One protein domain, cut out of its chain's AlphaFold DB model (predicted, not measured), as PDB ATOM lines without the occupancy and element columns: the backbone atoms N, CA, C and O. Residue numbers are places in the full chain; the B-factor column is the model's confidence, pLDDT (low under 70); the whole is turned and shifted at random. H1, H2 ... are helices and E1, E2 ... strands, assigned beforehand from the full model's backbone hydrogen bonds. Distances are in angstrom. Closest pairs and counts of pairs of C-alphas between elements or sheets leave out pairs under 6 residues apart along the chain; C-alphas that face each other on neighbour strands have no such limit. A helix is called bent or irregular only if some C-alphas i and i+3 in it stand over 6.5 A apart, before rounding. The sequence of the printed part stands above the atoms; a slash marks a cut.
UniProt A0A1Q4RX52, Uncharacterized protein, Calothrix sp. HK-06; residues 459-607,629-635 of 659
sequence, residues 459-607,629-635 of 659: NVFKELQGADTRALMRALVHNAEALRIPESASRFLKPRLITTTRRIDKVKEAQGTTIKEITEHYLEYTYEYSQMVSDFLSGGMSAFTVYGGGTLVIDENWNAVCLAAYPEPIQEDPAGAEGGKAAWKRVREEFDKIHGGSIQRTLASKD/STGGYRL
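Overview. This is residues 459 to 607 and 629 to 635 of the 659 residues of an uncharacterized protein of Calothrix sp. HK-06 (UniProt A0A1Q4RX52). A long, twisted sheet makes the length of a rod, with the turn of hairpin E1 and E2 at one end and that of E2 and E3 at the other. H1 and H2 pack by E1 and E2, while the bent helix H3 runs past E4 and E2 toward the E2 to E3 turn. The printed part has 156 residues, in the order H1 H2 E1 E2 E3 E4 H3 E5, mixed in class; E1 to E4 form a meander, each strand the antiparallel neighbour of the one before, and E5 is parallel to E3. It is loose, with a radius of gyration of the C-alphas of 20.4 A and spans of 71 by 34 by 33 A.

Along the chain. Find C-alpha 459 at (99.383, 59.864, 127.002), where H1, residues 459 to 462, begins; H2 is residues 469 to 478. E1, residues 496 to 509, spans 35.1 A and bends at 505; E2, 512 to 535, spans 65.5 A and bends at 527. E3, 540 to 554, spans 44.5 A; E4 is 560 to 566. H3, 576 to 604, was assigned as one helix by its hydrogen bonds but is bent, C-alphas 594 and 597 being 7.8 A apart: H3a, 576 to 594, spans 27.6 A and H3b is 597 to 604. E5, 633 to 635, ends at (88.555, 79.463, 98.495).

Arrangement. Look at E3: E2 lies on one side, with N 527 and O 548 2.8 A apart; E4 and E5 lie on the other side, with N 551 and O 564, and N 545 and O 633, each 2.8 A apart. E1 pairs with E2 through N 498 and O 522, 2.9 A. H1 and H2 only just touch, with 3 pairs of C-alphas within 8 A, the closest Val 460 and Ala 475, 7.6 A. H2 is on the sheet, its closest C-alphas to E2 being Leu 476 and Tyr 525, 7.8 A. H3a and H3b, about perpendicular at 77 degrees, only graze the sheet; C-alphas Asp 535 and Gln 600 are 6.5 A apart. Every O i to N i+4 pair is within hydrogen-bond range in H2, H3a and H3b; H1 is too short for one.

Size, cuts and confidence. The C-alphas of Gln 511 and Gly 539, 72.9 A, are farthest apart. Residues 608 to 628 are not printed, a gap of 18.9 A between C-alphas 607 and 629. The link H2 to E1 is long. Confidence is under 70 at 504 to 515, 535 to 539, 604 to 607 and 629 to 631.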
ATOM      1  N   ASN A 459      99.943  61.056 126.351       95.50
ATOM      2  CA  ASN A 459      99.383  59.864 127.002       95.50
ATOM      3  C   ASN A 459      97.863  59.699 126.826       95.50
ATOM      4  O   ASN A 459      97.391  58.566 126.778       95.50
ATOM      5  N   VAL A 460      97.099  60.785 126.650       95.62
ATOM      6  CA  VAL A 460      95.653  60.699 126.356       95.62
ATOM      7  C   VAL A 460      95.412  59.935 125.054       95.62
ATOM      8  O   VAL A 460      94.481  59.140 124.946       95.62
ATOM      9  N   PHE A 461      96.264  60.153 124.051       95.88
ATOM     10  CA  PHE A 461      96.121  59.535 122.735       95.88
ATOM     11  C   PHE A 461      96.727  58.131 122.666       95.88
ATOM     12  O   PHE A 461      96.351  57.360 121.782       95.88
ATOM     13  N   LYS A 462      97.579  57.759 123.632       96.31
ATOM     14  CA  LYS A 462      98.110  56.396 123.781       96.31
ATOM     15  C   LYS A 462      96.994  55.385 123.969       96.31
ATOM     16  O   LYS A 462      96.942  54.364 123.290       96.31
ATOM     17  N   GLU A 463      96.059  55.709 124.854       92.94
ATOM     18  CA  GLU A 463      94.899  54.870 125.163       92.94
ATOM     19  C   GLU A 463      93.902  54.779 123.995       92.94
ATOM     20  O   GLU A 463      92.998  53.947 124.005       92.94
ATOM     21  N   LEU A 464      94.074  55.623 122.971       94.31
ATOM     22  CA  LEU A 464      93.194  55.731 121.809       94.31
ATOM     23  C   LEU A 464      93.802  55.138 120.535       94.31
ATOM     24  O   LEU A 464      93.230  55.294 119.451       94.31
ATOM     25  N   GLN A 465      94.933  54.433 120.628       92.50
ATOM     26  CA  GLN A 465      95.448  53.669 119.496       92.50
ATOM     27  C   GLN A 465      94.410  52.646 119.016       92.50
ATOM     28  O   GLN A 465      93.898  51.839 119.786       92.50
ATOM     29  N   GLY A 466      94.080  52.691 117.724       88.50
ATOM     30  CA  GLY A 466      93.058  51.821 117.133       88.50
ATOM     31  C   GLY A 466      91.617  52.157 117.539       88.50
ATOM     32  O   GLY A 466      90.698  51.445 117.133       88.50
ATOM     33  N   ALA A 467      91.393  53.232 118.304       92.31
ATOM     34  CA  ALA A 467      90.053  53.674 118.661       92.31
ATOM     35  C   ALA A 467      89.271  54.164 117.433       92.31
ATOM     36  O   ALA A 467      89.832  54.599 116.422       92.31
ATOM     37  N   ASP A 468      87.940  54.123 117.530       93.25
ATOM     38  CA  ASP A 468      87.089  54.642 116.469       93.25
ATOM     39  C   ASP A 468      87.176  56.176 116.355       93.25
ATOM     40  O   ASP A 468      87.617  56.902 117.252       93.25
ATOM     41  N   THR A 469      86.699  56.700 115.225       92.81
ATOM     42  CA  THR A 469      86.707  58.146 114.968       92.81
ATOM     43  C   THR A 469      85.928  58.942 116.023       92.81
ATOM     44  O   THR A 469      86.266  60.097 116.272       92.81
ATOM     45  N   ARG A 470      84.900  58.369 116.665       94.31
ATOM     46  CA  ARG A 470      84.083  59.096 117.651       94.31
ATOM     47  C   ARG A 470      84.831  59.264 118.967       94.31
ATOM     48  O   ARG A 470      84.731  60.325 119.574       94.31
ATOM     49  N   ALA A 471      85.548  58.237 119.413       95.38
ATOM     50  CA  ALA A 471      86.390  58.288 120.599       95.38
ATOM     51  C   ALA A 471      87.512  59.315 120.425       95.38
ATOM     52  O   ALA A 471      87.659  60.194 121.273       95.38
ATOM     53  N   LEU A 472      88.205  59.281 119.280       95.62
ATOM     54  CA  LEU A 472      89.250  60.256 118.967       95.62
ATOM     55  C   LEU A 472      88.692  61.687 118.901       95.62
ATOM     56  O   LEU A 472      89.276  62.608 119.466       95.62
ATOM     57  N   MET A 473      87.516  61.870 118.290       95.19
ATOM     58  CA  MET A 473      86.835  63.166 118.245       95.19
ATOM     59  C   MET A 473      86.460  63.684 119.642       95.19
ATOM     60  O   MET A 473      86.645  64.864 119.925       95.19
ATOM     61  N   ARG A 474      85.952  62.825 120.538       95.69
ATOM     62  CA  ARG A 474      85.630  63.227 121.919       95.69
ATOM     63  C   ARG A 474      86.875  63.665 122.685       95.69
ATOM     64  O   ARG A 474      86.823  64.684 123.365       95.69
ATOM     65  N   ALA A 475      87.974  62.923 122.559       96.06
ATOM     66  CA  ALA A 475      89.236  63.272 123.205       96.06
ATOM     67  C   ALA A 475      89.793  64.603 122.687       96.06
ATOM     68  O   ALA A 475      90.231  65.433 123.477       96.06
ATOM     69  N   LEU A 476      89.702  64.840 121.377       95.44
ATOM     70  CA  LEU A 476      90.074  66.106 120.752       95.44
ATOM     71  C   LEU A 476      89.247  67.272 121.307       95.44
ATOM     72  O   LEU A 476      89.824  68.267 121.726       95.44
ATOM     73  N   VAL A 477      87.916  67.142 121.365       94.25
ATOM     74  CA  VAL A 477      87.035  68.189 121.916       94.25
ATOM     75  C   VAL A 477      87.328  68.441 123.397       94.25
ATOM     76  O   VAL A 477      87.375  69.590 123.821       94.25
ATOM     77  N   HIS A 478      87.569  67.388 124.183       95.81
ATOM     78  CA  HIS A 478      87.907  67.519 125.603       95.81
ATOM     79  C   HIS A 478      89.245  68.240 125.835       95.81
ATOM     80  O   HIS A 478      89.389  68.954 126.818       95.81
ATOM     81  N   ASN A 479      90.196  68.093 124.909       96.00
ATOM     82  CA  ASN A 479      91.520  68.718 124.965       96.00
ATOM     83  C   ASN A 479      91.653  69.916 124.006       96.00
ATOM     84  O   ASN A 479      92.768  70.314 123.664       96.00
ATOM     85  N   ALA A 480      90.533  70.495 123.554       95.38
ATOM     86  CA  ALA A 480      90.524  71.538 122.530       95.38
ATOM     87  C   ALA A 480      91.351  72.768 122.935       95.38
ATOM     88  O   ALA A 480      92.100  73.305 122.120       95.38
ATOM     89  N   GLU A 481      91.270  73.161 124.208       94.19
ATOM     90  CA  GLU A 481      92.050  74.264 124.764       94.19
ATOM     91  C   GLU A 481      93.557  73.996 124.648       94.19
ATOM     92  O   GLU A 481      94.275  74.797 124.052       94.19
ATOM     93  N   ALA A 482      94.034  72.841 125.124       95.00
ATOM     94  CA  ALA A 482      95.447  72.456 125.051       95.00
ATOM     95  C   ALA A 482      95.968  72.400 123.601       95.00
ATOM     96  O   ALA A 482      97.112  72.759 123.329       95.00
ATOM     97  N   LEU A 483      95.102  72.015 122.661       95.75
ATOM     98  CA  LEU A 483      95.367  71.981 121.221       95.75
ATOM     99  C   LEU A 483      95.182  73.346 120.524       95.75
ATOM    100  O   LEU A 483      95.197  73.418 119.294       95.75
ATOM    101  N   ARG A 484      95.000  74.439 121.277       94.12
ATOM    102  CA  ARG A 484      94.811  75.812 120.764       94.12
ATOM    103  C   ARG A 484      93.646  75.946 119.776       94.12
ATOM    104  O   ARG A 484      93.662  76.799 118.888       94.12
ATOM    105  N   ILE A 485      92.627  75.103 119.910       94.75
ATOM    106  CA  ILE A 485      91.415  75.194 119.101       94.75
ATOM    107  C   ILE A 485      90.533  76.301 119.702       94.75
ATOM    108  O   ILE A 485      90.214  76.242 120.891       94.75
ATOM    109  N   PRO A 486      90.122  77.314 118.920       91.19
ATOM    110  CA  PRO A 486      89.258  78.371 119.427       91.19
ATOM    111  C   PRO A 486      87.827  77.858 119.646       91.19
ATOM    112  O   PRO A 486      87.317  77.059 118.862       91.19
ATOM    113  N   GLU A 487      87.118  78.422 120.625       87.81
ATOM    114  CA  GLU A 487      85.697  78.111 120.888       87.81
ATOM    115  C   GLU A 487      84.767  78.408 119.697       87.81
ATOM    116  O   GLU A 487      83.670  77.869 119.596       87.81
ATOM    117  N   SER A 488      85.207  79.271 118.776       84.12
ATOM    118  CA  SER A 488      84.469  79.638 117.559       84.12
ATOM    119  C   SER A 488      84.615  78.628 116.412       84.12
ATOM    120  O   SER A 488      84.053  78.853 115.339       84.12
ATOM    121  N   ALA A 489      85.345  77.525 116.613       87.44
ATOM    122  CA  ALA A 489      85.384  76.417 115.666       87.44
ATOM    123  C   ALA A 489      83.969  75.850 115.452       87.44
ATOM    124  O   ALA A 489      83.300  75.431 116.395       87.44
ATOM    125  N   SER A 490      83.498  75.835 114.205       83.00
ATOM    126  CA  SER A 490      82.102  75.494 113.900       83.00
ATOM    127  C   SER A 490      81.875  73.995 113.730       83.00
ATOM    128  O   SER A 490      80.792  73.490 114.023       83.00
ATOM    129  N   ARG A 491      82.875  73.273 113.218       89.56
ATOM    130  CA  ARG A 491      82.775  71.840 112.925       89.56
ATOM    131  C   ARG A 491      84.150  71.197 112.878       89.56
ATOM    132  O   ARG A 491      85.045  71.724 112.233       89.56
ATOM    133  N   PHE A 492      84.291  70.015 113.461       92.94
ATOM    134  CA  PHE A 492      85.500  69.207 113.318       92.94
ATOM    135  C   PHE A 492      85.418  68.274 112.109       92.94
ATOM    136  O   PHE A 492      84.391  67.631 111.859       92.94
ATOM    137  N   LEU A 493      86.521  68.186 111.374       94.31
ATOM    138  CA  LEU A 493      86.751  67.164 110.358       94.31
ATOM    139  C   LEU A 493      87.363  65.915 111.008       94.31
ATOM    140  O   LEU A 493      87.783  65.946 112.162       94.31
ATOM    141  N   LYS A 494      87.369  64.790 110.282       94.25
ATOM    142  CA  LYS A 494      87.834  63.495 110.803       94.25
ATOM    143  C   LYS A 494      89.300  63.595 111.279       94.25
ATOM    144  O   LYS A 494      90.165  63.761 110.420       94.25
ATOM    145  N   PRO A 495      89.591  63.442 112.587       95.38
ATOM    146  CA  PRO A 495      90.966  63.420 113.074       95.38
ATOM    147  C   PRO A 495      91.666  62.116 112.690       95.38
ATOM    148  O   PRO A 495      91.016  61.087 112.455       95.38
ATOM    149  N   ARG A 496      92.999  62.151 112.655       94.31
ATOM    150  CA  ARG A 496      93.847  60.988 112.375       94.31
ATOM    151  C   ARG A 496      94.894  60.854 113.469       94.31
ATOM    152  O   ARG A 496      95.504  61.840 113.855       94.31
ATOM    153  N   LEU A 497      95.102  59.629 113.937       95.88
ATOM    154  CA  LEU A 497      96.232  59.263 114.782       95.88
ATOM    155  C   LEU A 497      97.084  58.278 113.985       95.88
ATOM    156  O   LEU A 497      96.672  57.141 113.754       95.88
ATOM    157  N   ILE A 498      98.220  58.750 113.488       92.19
ATOM    158  CA  ILE A 498      99.101  58.012 112.581       92.19
ATOM    159  C   ILE A 498     100.333  57.598 113.370       92.19
ATOM    160  O   ILE A 498     100.891  58.414 114.088       92.19
ATOM    161  N   THR A 499     100.759  56.345 113.246       92.06
ATOM    162  CA  THR A 499     102.050  55.890 113.776       92.06
ATOM    163  C   THR A 499     102.971  55.609 112.606       92.06
ATOM    164  O   THR A 499     102.578  54.898 111.681       92.06
ATOM    165  N   THR A 500     104.181  56.153 112.645       87.19
ATOM    166  CA  THR A 500     105.194  55.917 111.618       87.19
ATOM    167  C   THR A 500     106.485  55.482 112.285       87.19
ATOM    168  O   THR A 500     106.974  56.158 113.185       87.19
ATOM    169  N   THR A 501     107.049  54.378 111.804       85.44
ATOM    170  CA  THR A 501     108.396  53.934 112.162       85.44
ATOM    171  C   THR A 501     109.289  54.116 110.945       85.44
ATOM    172  O   THR A 501     108.993  53.584 109.877       85.44
ATOM    173  N   ARG A 502     110.372  54.880 111.091       77.25
ATOM    174  CA  ARG A 502     111.355  55.121 110.029       77.25
ATOM    175  C   ARG A 502     112.673  54.479 110.395       77.25
ATOM    176  O   ARG A 502     113.115  54.595 111.536       77.25
ATOM    177  N   ARG A 503     113.319  53.867 109.408       72.81
ATOM    178  CA  ARG A 503     114.703  53.407 109.515       72.81
ATOM    179  C   ARG A 503     115.580  54.540 109.010       72.81
ATOM    180  O   ARG A 503     115.448  54.953 107.865       72.81
ATOM    181  N   ILE A 504     116.403  55.091 109.887       68.62
ATOM    182  CA  ILE A 504     117.334  56.157 109.549       68.62
ATOM    183  C   ILE A 504     118.708  55.530 109.407       68.62
ATOM    184  O   ILE A 504     119.297  55.030 110.374       68.62
ATOM    185  N   ASP A 505     119.207  55.554 108.178       53.97
ATOM    186  CA  ASP A 505     120.556  55.125 107.878       53.97
ATOM    187  C   ASP A 505     121.541  56.161 108.430       53.97
ATOM    188  O   ASP A 505     121.524  57.326 108.043       53.97
ATOM    189  N   LYS A 506     122.450  55.694 109.296       52.69
ATOM    190  CA  LYS A 506     123.627  56.412 109.819       52.69
ATOM    191  C   LYS A 506     123.361  57.367 110.985       52.69
ATOM    192  O   LYS A 506     123.460  58.584 110.851       52.69
ATOM    193  N   VAL A 507     123.262  56.805 112.190       45.44
ATOM    194  CA  VAL A 507     123.858  57.473 113.358       45.44
ATOM    195  C   VAL A 507     125.297  56.972 113.472       45.44
ATOM    196  O   VAL A 507     125.534  55.773 113.611       45.44
ATOM    197  N   LYS A 508     126.281  57.872 113.344       43.41
ATOM    198  CA  LYS A 508     127.667  57.539 113.691       43.41
ATOM    199  C   LYS A 508     127.772  57.508 115.208       43.41
ATOM    200  O   LYS A 508     127.824  58.560 115.841       43.41
ATOM    201  N   GLU A 509     127.823  56.317 115.780       42.69
ATOM    202  CA  GLU A 509     128.278  56.140 117.156       42.69
ATOM    203  C   GLU A 509     129.787  55.872 117.157       42.69
ATOM    204  O   GLU A 509     130.377  55.517 116.133       42.69
ATOM    205  N   ALA A 510     130.437  56.048 118.310       42.72
ATOM    206  CA  ALA A 510     131.888  55.909 118.450       42.72
ATOM    207  C   ALA A 510     132.442  54.531 118.010       42.72
ATOM    208  O   ALA A 510     133.652  54.403 117.835       42.72
ATOM    209  N   GLN A 511     131.586  53.516 117.813       38.09
ATOM    210  CA  GLN A 511     131.956  52.156 117.399       38.09
ATOM    211  C   GLN A 511     131.357  51.672 116.058       38.09
ATOM    212  O   GLN A 511     131.545  50.507 115.716       38.09
ATOM    213  N   GLY A 512     130.678  52.511 115.261       46.06
ATOM    214  CA  GLY A 512     130.197  52.089 113.935       46.06
ATOM    215  C   GLY A 512     128.988  52.851 113.395       46.06
ATOM    216  O   GLY A 512     128.537  53.839 113.968       46.06
ATOM    217  N   THR A 513     128.475  52.376 112.256       51.38
ATOM    218  CA  THR A 513     127.216  52.855 111.669       51.38
ATOM    219  C   THR A 513     126.095  51.921 112.107       51.38
ATOM    220  O   THR A 513     126.067  50.769 111.679       51.38
ATOM    221  N   THR A 514     125.177  52.397 112.943       57.75
ATOM    222  CA  THR A 514     123.961  51.657 113.307       57.75
ATOM    223  C   THR A 514     122.757  52.235 112.563       57.75
ATOM    224  O   THR A 514     122.649  53.449 112.359       57.75
ATOM    225  N   ILE A 515     121.861  51.354 112.104       66.38
ATOM    226  CA  ILE A 515     120.535  51.746 111.613       66.38
ATOM    227  C   ILE A 515     119.704  52.063 112.852       66.38
ATOM    228  O   ILE A 515     119.499  51.184 113.693       66.38
ATOM    229  N   LYS A 516     119.243  53.308 112.979       71.19
ATOM    230  CA  LYS A 516     118.370  53.717 114.080       71.19
ATOM    231  C   LYS A 516     116.932  53.719 113.594       71.19
ATOM    232  O   LYS A 516     116.622  54.343 112.584       71.19
ATOM    233  N   GLU A 517     116.049  53.051 114.322       81.56
ATOM    234  CA  GLU A 517     114.613  53.150 114.077       81.56
ATOM    235  C   GLU A 517     114.020  54.232 114.976       81.56
ATOM    236  O   GLU A 517     114.295  54.275 116.176       81.56
ATOM    237  N   ILE A 518     113.233  55.133 114.392       83.69
ATOM    238  CA  ILE A 518     112.499  56.166 115.126       83.69
ATOM    239  C   ILE A 518     111.017  55.937 114.894       83.69
ATOM    240  O   ILE A 518     110.575  55.853 113.748       83.69
ATOM    241  N   THR A 519     110.267  55.820 115.988       90.81
ATOM    242  CA  THR A 519     108.809  55.706 115.964       90.81
ATOM    243  C   THR A 519     108.200  56.988 116.499       90.81
ATOM    244  O   THR A 519     108.552  57.431 117.586       90.81
ATOM    245  N   GLU A 520     107.280  57.562 115.737       93.44
ATOM    246  CA  GLU A 520     106.539  58.761 116.115       93.44
ATOM    247  C   GLU A 520     105.047  58.546 115.890       93.44
ATOM    248  O   GLU A 520     104.622  57.792 115.004       93.44
ATOM    249  N   HIS A 521     104.249  59.242 116.693       95.81
ATOM    250  CA  HIS A 521     102.807  59.304 116.556       95.81
ATOM    251  C   HIS A 521     102.393  60.738 116.209       95.81
ATOM    252  O   HIS A 521     102.814  61.696 116.852       95.81
ATOM    253  N   TYR A 522     101.548  60.889 115.196       95.88
ATOM    254  CA  TYR A 522     101.046  62.178 114.732       95.88
ATOM    255  C   TYR A 522      99.537  62.216 114.928       95.88
ATOM    256  O   TYR A 522      98.797  61.467 114.281       95.88
ATOM    257  N   LEU A 523      99.077  63.087 115.825       97.69
ATOM    258  CA  LEU A 523      97.666  63.439 115.922       97.69
ATOM    259  C   LEU A 523      97.402  64.644 115.018       97.69
ATOM    260  O   LEU A 523      97.744  65.775 115.362       97.69
ATOM    261  N   GLU A 524      96.755  64.394 113.887       97.50
ATOM    262  CA  GLU A 524      96.286  65.424 112.964       97.50
ATOM    263  C   GLU A 524      94.823  65.758 113.275       97.50
ATOM    264  O   GLU A 524      93.951  64.877 113.306       97.50
ATOM    265  N   TYR A 525      94.535  67.042 113.474       97.38
ATOM    266  CA  TYR A 525      93.181  67.540 113.691       97.38
ATOM    267  C   TYR A 525      92.866  68.734 112.805       97.38
ATOM    268  O   TYR A 525      93.731  69.516 112.417       97.38
ATOM    269  N   THR A 526      91.588  68.886 112.477       97.31
ATOM    270  CA  THR A 526      91.114  69.958 111.606       97.31
ATOM    271  C   THR A 526      89.726  70.405 112.026       97.31
ATOM    272  O   THR A 526      88.878  69.585 112.393       97.31
ATOM    273  N   TYR A 527      89.482  71.703 111.924       95.06
ATOM    274  CA  TYR A 527      88.190  72.315 112.165       95.06
ATOM    275  C   TYR A 527      87.869  73.387 111.117       95.06
ATOM    276  O   TYR A 527      88.747  74.052 110.567       95.06
ATOM    277  N   GLU A 528      86.581  73.544 110.840       93.19
ATOM    278  CA  GLU A 528      86.028  74.642 110.061       93.19
ATOM    279  C   GLU A 528      85.933  75.898 110.927       93.19
ATOM    280  O   GLU A 528      85.594  75.848 112.116       93.19
ATOM    281  N   TYR A 529      86.204  77.031 110.296       88.56
ATOM    282  CA  TYR A 529      86.073  78.353 110.869       88.56
ATOM    283  C   TYR A 529      85.353  79.257 109.864       88.56
ATOM    284  O   TYR A 529      85.665  79.257 108.671       88.56
ATOM    285  N   SER A 530      84.360  80.013 110.334       86.19
ATOM    286  CA  SER A 530      83.598  80.930 109.483       86.19
ATOM    287  C   SER A 530      84.219  82.321 109.523       86.19
ATOM    288  O   SER A 530      84.223  82.992 110.560       86.19
ATOM    289  N   GLN A 531      84.749  82.764 108.386       81.94
ATOM    290  CA  GLN A 531      85.289  84.105 108.208       81.94
ATOM    291  C   GLN A 531      84.273  84.968 107.462       81.94
ATOM    292  O   GLN A 531      83.844  84.642 106.361       81.94
ATOM    293  N   MET A 532      83.887  86.093 108.058       81.38
ATOM    294  CA  MET A 532      82.972  87.039 107.425       81.38
ATOM    295  C   MET A 532      83.776  88.104 106.681       81.38
ATOM    296  O   MET A 532      84.544  88.830 107.307       81.38
ATOM    297  N   VAL A 533      83.566  88.212 105.370       76.56
ATOM    298  CA  VAL A 533      84.215  89.200 104.495       76.56
ATOM    299  C   VAL A 533      83.173  90.210 104.024       76.56
ATOM    300  O   VAL A 533      82.057  89.832 103.659       76.56
ATOM    301  N   SER A 534      83.517  91.496 104.035       70.62
ATOM    302  CA  SER A 534      82.624  92.562 103.572       70.62
ATOM    303  C   SER A 534      82.352  92.463 102.066       70.62
ATOM    304  O   SER A 534      83.274  92.344 101.256       70.62
ATOM    305  N   ASP A 535      81.074  92.538 101.686       68.75
ATOM    306  CA  ASP A 535      80.618  92.584 100.293       68.75
ATOM    307  C   ASP A 535      80.080  93.988  99.985       68.75
ATOM    308  O   ASP A 535      78.946  94.344 100.318       68.75
ATOM    309  N   PHE A 536      80.930  94.806  99.358       62.31
ATOM    310  CA  PHE A 536      80.639  96.213  99.075       62.31
ATOM    311  C   PHE A 536      79.448  96.432  98.134       62.31
ATOM    312  O   PHE A 536      78.831  97.490  98.209       62.31
ATOM    313  N   LEU A 537      79.109  95.474  97.260       56.78
ATOM    314  CA  LEU A 537      77.981  95.640  96.338       56.78
ATOM    315  C   LEU A 537      76.642  95.291  96.983       56.78
ATOM    316  O   LEU A 537      75.652  95.968  96.718       56.78
ATOM    317  N   SER A 538      76.601  94.255  97.825       60.81
ATOM    318  CA  SER A 538      75.375  93.889  98.547       60.81
ATOM    319  C   SER A 538      75.166  94.698  99.833       60.81
ATOM    320  O   SER A 538      74.100  94.616 100.438       60.81
ATOM    321  N   GLY A 539      76.165  95.485 100.256       61.91
ATOM    322  CA  GLY A 539      76.137  96.261 101.500       61.91
ATOM    323  C   GLY A 539      76.191  95.390 102.761       61.91
ATOM    324  O   GLY A 539      75.837  95.857 103.843       61.91
ATOM    325  N   GLY A 540      76.587  94.123 102.616       72.56
ATOM    326  CA  GLY A 540      76.485  93.094 103.645       72.56
ATOM    327  C   GLY A 540      77.781  92.317 103.860       72.56
ATOM    328  O   GLY A 540      78.883  92.795 103.585       72.56
ATOM    329  N   MET A 541      77.639  91.094 104.370       76.81
ATOM    330  CA  MET A 541      78.756  90.208 104.691       76.81
ATOM    331  C   MET A 541      78.583  88.865 103.982       76.81
ATOM    332  O   MET A 541      77.514  88.262 104.034       76.81
ATOM    333  N   SER A 542      79.652  88.382 103.356       78.69
ATOM    334  CA  SER A 542      79.734  87.045 102.777       78.69
ATOM    335  C   SER A 542      80.512  86.123 103.713       78.69
ATOM    336  O   SER A 542      81.619  86.458 104.133       78.69
ATOM    337  N   ALA A 543      79.938  84.964 104.036       84.00
ATOM    338  CA  ALA A 543      80.604  83.952 104.849       84.00
ATOM    339  C   ALA A 543      81.539  83.094 103.984       84.00
ATOM    340  O   ALA A 543      81.105  82.517 102.985       84.00
ATOM    341  N   PHE A 544      82.798  82.987 104.396       85.56
ATOM    342  CA  PHE A 544      83.800  82.094 103.832       85.56
ATOM    343  C   PHE A 544      84.124  80.983 104.829       85.56
ATOM    344  O   PHE A 544      84.477  81.247 105.979       85.56
ATOM    345  N   THR A 545      84.025  79.734 104.386       88.81
ATOM    346  CA  THR A 545      84.550  78.589 105.130       88.81
ATOM    347  C   THR A 545      86.057  78.523 104.919       88.81
ATOM    348  O   THR A 545      86.519  78.338 103.793       88.81
ATOM    349  N   VAL A 546      86.806  78.658 106.010       90.25
ATOM    350  CA  VAL A 546      88.255  78.447 106.070       90.25
ATOM    351  C   VAL A 546      88.566  77.338 107.074       90.25
ATOM    352  O   VAL A 546      87.719  76.977 107.896       90.25
ATOM    353  N   TYR A 547      89.767  76.768 106.999       93.69
ATOM    354  CA  TYR A 547      90.147  75.610 107.806       93.69
ATOM    355  C   TYR A 547      91.326  75.937 108.723       93.69
ATOM    356  O   TYR A 547      92.362  76.425 108.271       93.69
ATOM    357  N   GLY A 548      91.167  75.633 110.008       95.12
ATOM    358  CA  GLY A 548      92.258  75.577 110.976       95.12
ATOM    359  C   GLY A 548      92.535  74.141 111.391       95.12
ATOM    360  O   GLY A 548      91.734  73.237 111.149       95.12
ATOM    361  N   GLY A 549      93.665  73.908 112.032       96.56
ATOM    362  CA  GLY A 549      94.048  72.570 112.444       96.56
ATOM    363  C   GLY A 549      95.435  72.534 113.040       96.56
ATOM    364  O   GLY A 549      96.086  73.562 113.192       96.56
ATOM    365  N   GLY A 550      95.894  71.337 113.361       97.44
ATOM    366  CA  GLY A 550      97.253  71.154 113.821       97.44
ATOM    367  C   GLY A 550      97.691  69.708 113.780       97.44
ATOM    368  O   GLY A 550      96.885  68.793 113.590       97.44
ATOM    369  N   THR A 551      98.990  69.547 113.964       98.38
ATOM    370  CA  THR A 551      99.660  68.267 114.101       98.38
ATOM    371  C   THR A 551     100.397  68.270 115.431       98.38
ATOM    372  O   THR A 551     101.349  69.031 115.625       98.38
ATOM    373  N   LEU A 552      99.930  67.437 116.360       98.31
ATOM    374  CA  LEU A 552     100.644  67.140 117.594       98.31
ATOM    375  C   LEU A 552     101.561  65.944 117.328       98.31
ATOM    376  O   LEU A 552     101.086  64.831 117.094       98.31
ATOM    377  N   VAL A 553     102.865  66.199 117.343       97.50
ATOM    378  CA  VAL A 553     103.912  65.188 117.205       97.50
ATOM    379  C   VAL A 553     104.229  64.625 118.580       97.50
ATOM    380  O   VAL A 553     104.471  65.373 119.531       97.50
ATOM    381  N   ILE A 554     104.228  63.305 118.675       97.62
ATOM    382  CA  ILE A 554     104.392  62.546 119.907       97.62
ATOM    383  C   ILE A 554     105.500  61.513 119.677       97.62
ATOM    384  O   ILE A 554     105.513  60.832 118.651       97.62
ATOM    385  N   ASP A 555     106.440  61.411 120.611       95.25
ATOM    386  CA  ASP A 555     107.550  60.462 120.526       95.25
ATOM    387  C   ASP A 555     107.137  59.008 120.831       95.25
ATOM    388  O   ASP A 555     106.003  58.721 121.218       95.25
ATOM    389  N   GLU A 556     108.081  58.075 120.694       93.88
ATOM    390  CA  GLU A 556     107.917  56.649 120.996       93.88
ATOM    391  C   GLU A 556     107.460  56.356 122.438       93.88
ATOM    392  O   GLU A 556     106.880  55.303 122.714       93.88
ATOM    393  N   ASN A 557     107.704  57.287 123.362       95.62
ATOM    394  CA  ASN A 557     107.343  57.185 124.774       95.62
ATOM    395  C   ASN A 557     106.019  57.888 125.094       95.62
ATOM    396  O   ASN A 557     105.622  57.923 126.259       95.62
ATOM    397  N   TRP A 558     105.311  58.387 124.080       96.38
ATOM    398  CA  TRP A 558     104.075  59.152 124.209       96.38
ATOM    399  C   TRP A 558     104.227  60.538 124.842       96.38
ATOM    400  O   TRP A 558     103.235  61.128 125.278       96.38
ATOM    401  N   ASN A 559     105.436  61.100 124.834       96.88
ATOM    402  CA  ASN A 559     105.644  62.501 125.176       96.88
ATOM    403  C   ASN A 559     105.347  63.358 123.949       96.88
ATOM    404  O   ASN A 559     105.866  63.114 122.857       96.88
ATOM    405  N   ALA A 560     104.519  64.382 124.115       96.94
ATOM    406  CA  ALA A 560     104.289  65.337 123.046       96.94
ATOM    407  C   ALA A 560     105.520  66.245 122.887       96.94
ATOM    408  O   ALA A 560     105.963  66.865 123.853       96.94
ATOM    409  N   VAL A 561     106.072  66.322 121.676       95.88
ATOM    410  CA  VAL A 561     107.356  66.997 121.403       95.88
ATOM    411  C   VAL A 561     107.218  68.253 120.550       95.88
ATOM    412  O   VAL A 561     108.039  69.157 120.661       95.88
ATOM    413  N   CYS A 562     106.182  68.342 119.715       96.88
ATOM    414  CA  CYS A 562     105.922  69.514 118.879       96.88
ATOM    415  C   CYS A 562     104.420  69.654 118.623       96.88
ATOM    416  O   CYS A 562     103.751  68.667 118.324       96.88
ATOM    417  N   LEU A 563     103.888  70.874 118.708       97.56
ATOM    418  CA  LEU A 563     102.551  71.203 118.218       97.56
ATOM    419  C   LEU A 563     102.665  72.251 117.114       97.56
ATOM    420  O   LEU A 563     102.907  73.424 117.385       97.56
ATOM    421  N   ALA A 564     102.452  71.825 115.872       97.56
ATOM    422  CA  ALA A 564     102.368  72.724 114.730       97.56
ATOM    423  C   ALA A 564     100.893  73.004 114.428       97.56
ATOM    424  O   ALA A 564     100.175  72.112 113.976       97.56
ATOM    425  N   ALA A 565     100.425  74.222 114.695       96.50
ATOM    426  CA  ALA A 565      99.034  74.616 114.482       96.50
ATOM    427  C   ALA A 565      98.918  75.718 113.423       96.50
ATOM    428  O   ALA A 565      99.807  76.557 113.292       96.50
ATOM    429  N   TYR A 566      97.801  75.716 112.698       95.75
ATOM    430  CA  TYR A 566      97.365  76.814 111.847       95.75
ATOM    431  C   TYR A 566      95.962  77.287 112.259       95.75
ATOM    432  O   TYR A 566      95.042  76.462 112.351       95.75
ATOM    433  N   PRO A 567      95.748  78.602 112.439       94.75
ATOM    434  CA  PRO A 567      96.731  79.688 112.412       94.75
ATOM    435  C   PRO A 567      97.906  79.515 113.369       94.75
ATOM    436  O   PRO A 567      97.773  78.902 114.427       94.75
ATOM    437  N   GLU A 568      99.049  80.058 112.969       94.56
ATOM    438  CA  GLU A 568     100.305  79.878 113.686       94.56
ATOM    439  C   GLU A 568     100.301  80.669 114.988       94.56
ATOM    440  O   GLU A 568     100.153  81.903 114.965       94.56
ATOM    441  N   PRO A 569     100.481  80.000 116.133       93.19
ATOM    442  CA  PRO A 569     100.660  80.712 117.373       93.19
ATOM    443  C   PRO A 569     102.064  81.315 117.453       93.19
ATOM    444  O   PRO A 569     103.050  80.741 116.980       93.19
ATOM    445  N   ILE A 570     102.153  82.465 118.109       95.31
ATOM    446  CA  ILE A 570     103.421  83.113 118.452       95.31
ATOM    447  C   ILE A 570     103.612  83.134 119.970       95.31
ATOM    448  O   ILE A 570     102.653  82.988 120.719       95.31
ATOM    449  N   GLN A 571     104.844  83.317 120.436       92.88
ATOM    450  CA  GLN A 571     105.191  83.309 121.862       92.88
ATOM    451  C   GLN A 571     104.420  84.348 122.688       92.88
ATOM    452  O   GLN A 571     104.232  84.157 123.886       92.88
ATOM    453  N   GLU A 572     104.003  85.449 122.064       92.75
ATOM    454  CA  GLU A 572     103.205  86.496 122.700       92.75
ATOM    455  C   GLU A 572     101.717  86.132 122.851       92.75
ATOM    456  O   GLU A 572     100.988  86.836 123.555       92.75
ATOM    457  N   ASP A 573     101.250  85.057 122.210       93.00
ATOM    458  CA  ASP A 573      99.873  84.597 122.356       93.00
ATOM    459  C   ASP A 573      99.632  83.989 123.743       93.00
ATOM    460  O   ASP A 573     100.480  83.255 124.260       93.00
ATOM    461  N   PRO A 574      98.450  84.220 124.348       90.44
ATOM    462  CA  PRO A 574      98.037  83.475 125.528       90.44
ATOM    463  C   PRO A 574      98.079  81.963 125.277       90.44
ATOM    464  O   PRO A 574      97.882  81.497 124.158       90.44
ATOM    465  N   ALA A 575      98.273  81.172 126.329       86.88
ATOM    466  CA  ALA A 575      98.075  79.733 126.219       86.88
ATOM    467  C   ALA A 575      96.598  79.404 125.919       86.88
ATOM    468  O   ALA A 575      95.692  80.206 126.163       86.88
ATOM    469  N   GLY A 576      96.352  78.195 125.422       88.88
ATOM    470  CA  GLY A 576      94.998  77.669 125.302       88.88
ATOM    471  C   GLY A 576      94.171  78.268 124.156       88.88
ATOM    472  O   GLY A 576      94.690  78.696 123.120       88.88
ATOM    473  N   ALA A 577      92.851  78.306 124.352       87.19
ATOM    474  CA  ALA A 577      91.879  78.751 123.351       87.19
ATOM    475  C   ALA A 577      91.993  80.252 123.011       87.19
ATOM    476  O   ALA A 577      91.804  80.636 121.852       87.19
ATOM    477  N   GLU A 578      92.348  81.104 123.982       89.81
ATOM    478  CA  GLU A 578      92.547  82.542 123.738       89.81
ATOM    479  C   GLU A 578      93.764  82.807 122.839       89.81
ATOM    480  O   GLU A 578      93.714  83.704 121.995       89.81
ATOM    481  N   GLY A 579      94.811  81.978 122.925       90.12
ATOM    482  CA  GLY A 579      95.918  81.996 121.968       90.12
ATOM    483  C   GLY A 579      95.480  81.653 120.553       90.12
ATOM    484  O   GLY A 579      95.779  82.384 119.609       90.12
ATOM    485  N   GLY A 580      94.687  80.586 120.404       90.56
ATOM    486  CA  GLY A 580      94.104  80.209 119.112       90.56
ATOM    487  C   GLY A 580      93.263  81.333 118.497       90.56
ATOM    488  O   GLY A 580      93.351  81.620 117.302       90.56
ATOM    489  N   LYS A 581      92.486  82.042 119.319       91.44
ATOM    490  CA  LYS A 581      91.694  83.206 118.899       91.44
ATOM    491  C   LYS A 581      92.566  84.396 118.481       91.44
ATOM    492  O   LYS A 581      92.253  85.045 117.479       91.44
ATOM    493  N   ALA A 582      93.647  84.676 119.208       93.19
ATOM    494  CA  ALA A 582      94.612  85.714 118.844       93.19
ATOM    495  C   ALA A 582      95.293  85.405 117.497       93.19
ATOM    496  O   ALA A 582      95.387  86.287 116.639       93.19
ATOM    497  N   ALA A 583      95.658  84.141 117.265       93.38
ATOM    498  CA  ALA A 583      96.233  83.687 116.003       93.38
ATOM    499  C   ALA A 583      95.264  83.850 114.819       93.38
ATOM    500  O   ALA A 583      95.632  84.412 113.785       93.38
ATOM    501  N   TRP A 584      93.993  83.477 114.992       92.19
ATOM    502  CA  TRP A 584      92.951  83.720 113.984       92.19
ATOM    503  C   TRP A 584      92.722  85.197 113.682       92.19
ATOM    504  O   TRP A 584      92.457  85.552 112.531       92.19
ATOM    505  N   LYS A 585      92.807  86.064 114.696       91.50
ATOM    506  CA  LYS A 585      92.693  87.508 114.490       91.50
ATOM    507  C   LYS A 585      93.811  88.015 113.572       91.50
ATOM    508  O   LYS A 585      93.499  88.693 112.598       91.50
ATOM    509  N   ARG A 586      95.070  87.635 113.827       91.62
ATOM    510  CA  ARG A 586      96.213  88.027 112.979       91.62
ATOM    511  C   ARG A 586      96.072  87.536 111.544       91.62
ATOM    512  O   ARG A 586      96.148  88.343 110.626       91.62
ATOM    513  N   VAL A 587      95.816  86.239 111.352       89.69
ATOM    514  CA  VAL A 587      95.697  85.654 110.004       89.69
ATOM    515  C   VAL A 587      94.547  86.287 109.225       89.69
ATOM    516  O   VAL A 587      94.667  86.509 108.026       89.69
ATOM    517  N   ARG A 588      93.440  86.646 109.887       88.12
ATOM    518  CA  ARG A 588      92.349  87.391 109.241       88.12
ATOM    519  C   ARG A 588      92.787  88.779 108.786       88.12
ATOM    520  O   ARG A 588      92.519  89.139 107.646       88.12
ATOM    521  N   GLU A 589      93.425  89.547 109.664       87.62
ATOM    522  CA  GLU A 589      93.901  90.896 109.338       87.62
ATOM    523  C   GLU A 589      94.906  90.864 108.175       87.62
ATOM    524  O   GLU A 589      94.845  91.694 107.267       87.62
ATOM    525  N   GLU A 590      95.789  89.865 108.162       85.56
ATOM    526  CA  GLU A 590      96.737  89.631 107.077       85.56
ATOM    527  C   GLU A 590      96.042  89.220 105.775       85.56
ATOM    528  O   GLU A 590      96.298  89.810 104.724       85.56
ATOM    529  N   PHE A 591      95.099  88.282 105.839       84.44
ATOM    530  CA  PHE A 591      94.305  87.862 104.691       84.44
ATOM    531  C   PHE A 591      93.545  89.033 104.053       84.44
ATOM    532  O   PHE A 591      93.618  89.233 102.838       84.44
ATOM    533  N   ASP A 592      92.867  89.852 104.861       83.12
ATOM    534  CA  ASP A 592      92.135  91.029 104.387       83.12
ATOM    535  C   ASP A 592      93.088  92.053 103.749       83.12
ATOM    536  O   ASP A 592      92.796  92.596 102.677       83.12
ATOM    537  N   LYS A 593      94.267  92.267 104.351       83.25
ATOM    538  CA  LYS A 593      95.317  93.144 103.811       83.25
ATOM    539  C   LYS A 593      95.844  92.644 102.459       83.25
ATOM    540  O   LYS A 593      96.050  93.445 101.542       83.25
ATOM    541  N   ILE A 594      96.099  91.343 102.319       79.31
ATOM    542  CA  ILE A 594      96.726  90.778 101.117       79.31
ATOM    543  C   ILE A 594      95.693  90.596  99.994       79.31
ATOM    544  O   ILE A 594      95.963  91.022  98.861       79.31
ATOM    545  N   HIS A 595      94.523  90.025 100.301       79.81
ATOM    546  CA  HIS A 595      93.552  89.507  99.329       79.81
ATOM    547  C   HIS A 595      92.194  90.222  99.317       79.81
ATOM    548  O   HIS A 595      91.441  90.055  98.352       79.81
ATOM    549  N   GLY A 596      91.866  91.037 100.325       80.19
ATOM    550  CA  GLY A 596      90.531  91.633 100.471       80.19
ATOM    551  C   GLY A 596      90.064  92.372  99.214       80.19
ATOM    552  O   GLY A 596      88.987  92.099  98.684       80.19
ATOM    553  N   GLY A 597      90.924  93.221  98.641       78.88
ATOM    554  CA  GLY A 597      90.598  93.968  97.420       78.88
ATOM    555  C   GLY A 597      90.395  93.091  96.173       78.88
ATOM    556  O   GLY A 597      89.516  93.378  95.360       78.88
ATOM    557  N   SER A 598      91.176  92.017  95.995       76.94
ATOM    558  CA  SER A 598      91.015  91.103  94.849       76.94
ATOM    559  C   SER A 598      89.768  90.230  94.982       76.94
ATOM    560  O   SER A 598      89.069  89.998  93.993       76.94
ATOM    561  N   ILE A 599      89.445  89.802  96.205       77.81
ATOM    562  CA  ILE A 599      88.234  89.029  96.496       77.81
ATOM    563  C   ILE A 599      87.000  89.891  96.268       77.81
ATOM    564  O   ILE A 599      86.085  89.461  95.574       77.81
ATOM    565  N   GLN A 600      87.001  91.135  96.748       76.38
ATOM    566  CA  GLN A 600      85.896  92.065  96.526       76.38
ATOM    567  C   GLN A 600      85.660  92.337  95.041       76.38
ATOM    568  O   GLN A 600      84.515  92.300  94.608       76.38
ATOM    569  N   ARG A 601      86.712  92.525  94.230       75.75
ATOM    570  CA  ARG A 601      86.563  92.648  92.765       75.75
ATOM    571  C   ARG A 601      85.969  91.388  92.126       75.75
ATOM    572  O   ARG A 601      85.153  91.495  91.215       75.75
ATOM    573  N   THR A 602      86.345  90.209  92.618       73.88
ATOM    574  CA  THR A 602      85.829  88.917  92.129       73.88
ATOM    575  C   THR A 602      84.370  88.690  92.528       73.88
ATOM    576  O   THR A 602      83.576  88.186  91.736       73.88
ATOM    577  N   LEU A 603      83.983  89.096  93.736       72.00
ATOM    578  CA  LEU A 603      82.586  89.102  94.167       72.00
ATOM    579  C   LEU A 603      81.783  90.183  93.430       72.00
ATOM    580  O   LEU A 603      80.610  89.973  93.149       72.00
ATOM    581  N   ALA A 604      82.406  91.307  93.072       67.25
ATOM    582  CA  ALA A 604      81.748  92.407  92.381       67.25
ATOM    583  C   ALA A 604      81.386  92.090  90.922       67.25
ATOM    584  O   ALA A 604      80.399  92.599  90.403       67.25
ATOM    585  N   SER A 605      82.131  91.196  90.267       61.53
ATOM    586  CA  SER A 605      81.798  90.693  88.928       61.53
ATOM    587  C   SER A 605      80.662  89.651  88.927       61.53
ATOM    588  O   SER A 605      80.536  88.869  87.982       61.53
ATOM    589  N   LYS A 606      79.833  89.610  89.986       58.62
ATOM    590  CA  LYS A 606      78.599  88.810  90.082       58.62
ATOM    591  C   LYS A 606      77.633  89.162  88.947       58.62
ATOM    592  O   LYS A 606      76.828  90.072  89.061       58.62
ATOM    593  N   ASP A 607      77.690  88.379  87.877       51.53
ATOM    594  CA  ASP A 607      76.546  88.147  86.998       51.53
ATOM    595  C   ASP A 607      75.694  87.033  87.634       51.53
ATOM    596  O   ASP A 607      76.199  85.932  87.895       51.53
ATOM    597  N   SER A 629      77.192  74.271  99.228       65.56
ATOM    598  CA  SER A 629      75.799  73.801  99.305       65.56
ATOM    599  C   SER A 629      75.043  74.324 100.534       65.56
ATOM    600  O   SER A 629      73.818  74.263 100.566       65.56
ATOM    601  N   THR A 630      75.757  74.847 101.532       63.41
ATOM    602  CA  THR A 630      75.220  75.360 102.799       63.41
ATOM    603  C   THR A 630      75.013  76.880 102.818       63.41
ATOM    604  O   THR A 630      74.607  77.409 103.849       63.41
ATOM    605  N   GLY A 631      75.248  77.587 101.703       64.50
ATOM    606  CA  GLY A 631      74.923  79.016 101.566       64.50
ATOM    607  C   GLY A 631      76.070  80.004 101.819       64.50
ATOM    608  O   GLY A 631      75.806  81.156 102.150       64.50
ATOM    609  N   GLY A 632      77.329  79.582 101.664       77.94
ATOM    610  CA  GLY A 632      78.512  80.448 101.769       77.94
ATOM    611  C   GLY A 632      79.496  80.259 100.610       77.94
ATOM    612  O   GLY A 632      79.146  79.711  99.561       77.94
ATOM    613  N   TYR A 633      80.739  80.697 100.809       83.75
ATOM    614  CA  TYR A 633      81.839  80.535  99.859       83.75
ATOM    615  C   TYR A 633      83.003  79.742 100.456       83.75
ATOM    616  O   TYR A 633      83.191  79.692 101.668       83.75
ATOM    617  N   ARG A 634      83.823  79.149  99.592       85.56
ATOM    618  CA  ARG A 634      85.146  78.623  99.939       85.56
ATOM    619  C   ARG A 634      86.174  79.085  98.917       85.56
ATOM    620  O   ARG A 634      85.837  79.289  97.747       85.56
ATOM    621  N   LEU A 635      87.412  79.220  99.366       86.38
ATOM    622  CA  LEU A 635      88.555  79.463  98.495       86.38
ATOM    623  C   LEU A 635      89.126  78.120  98.057       86.38
ATOM    624  O   LEU A 635      89.172  77.168  98.833       86.38
TER     625      LEU A 635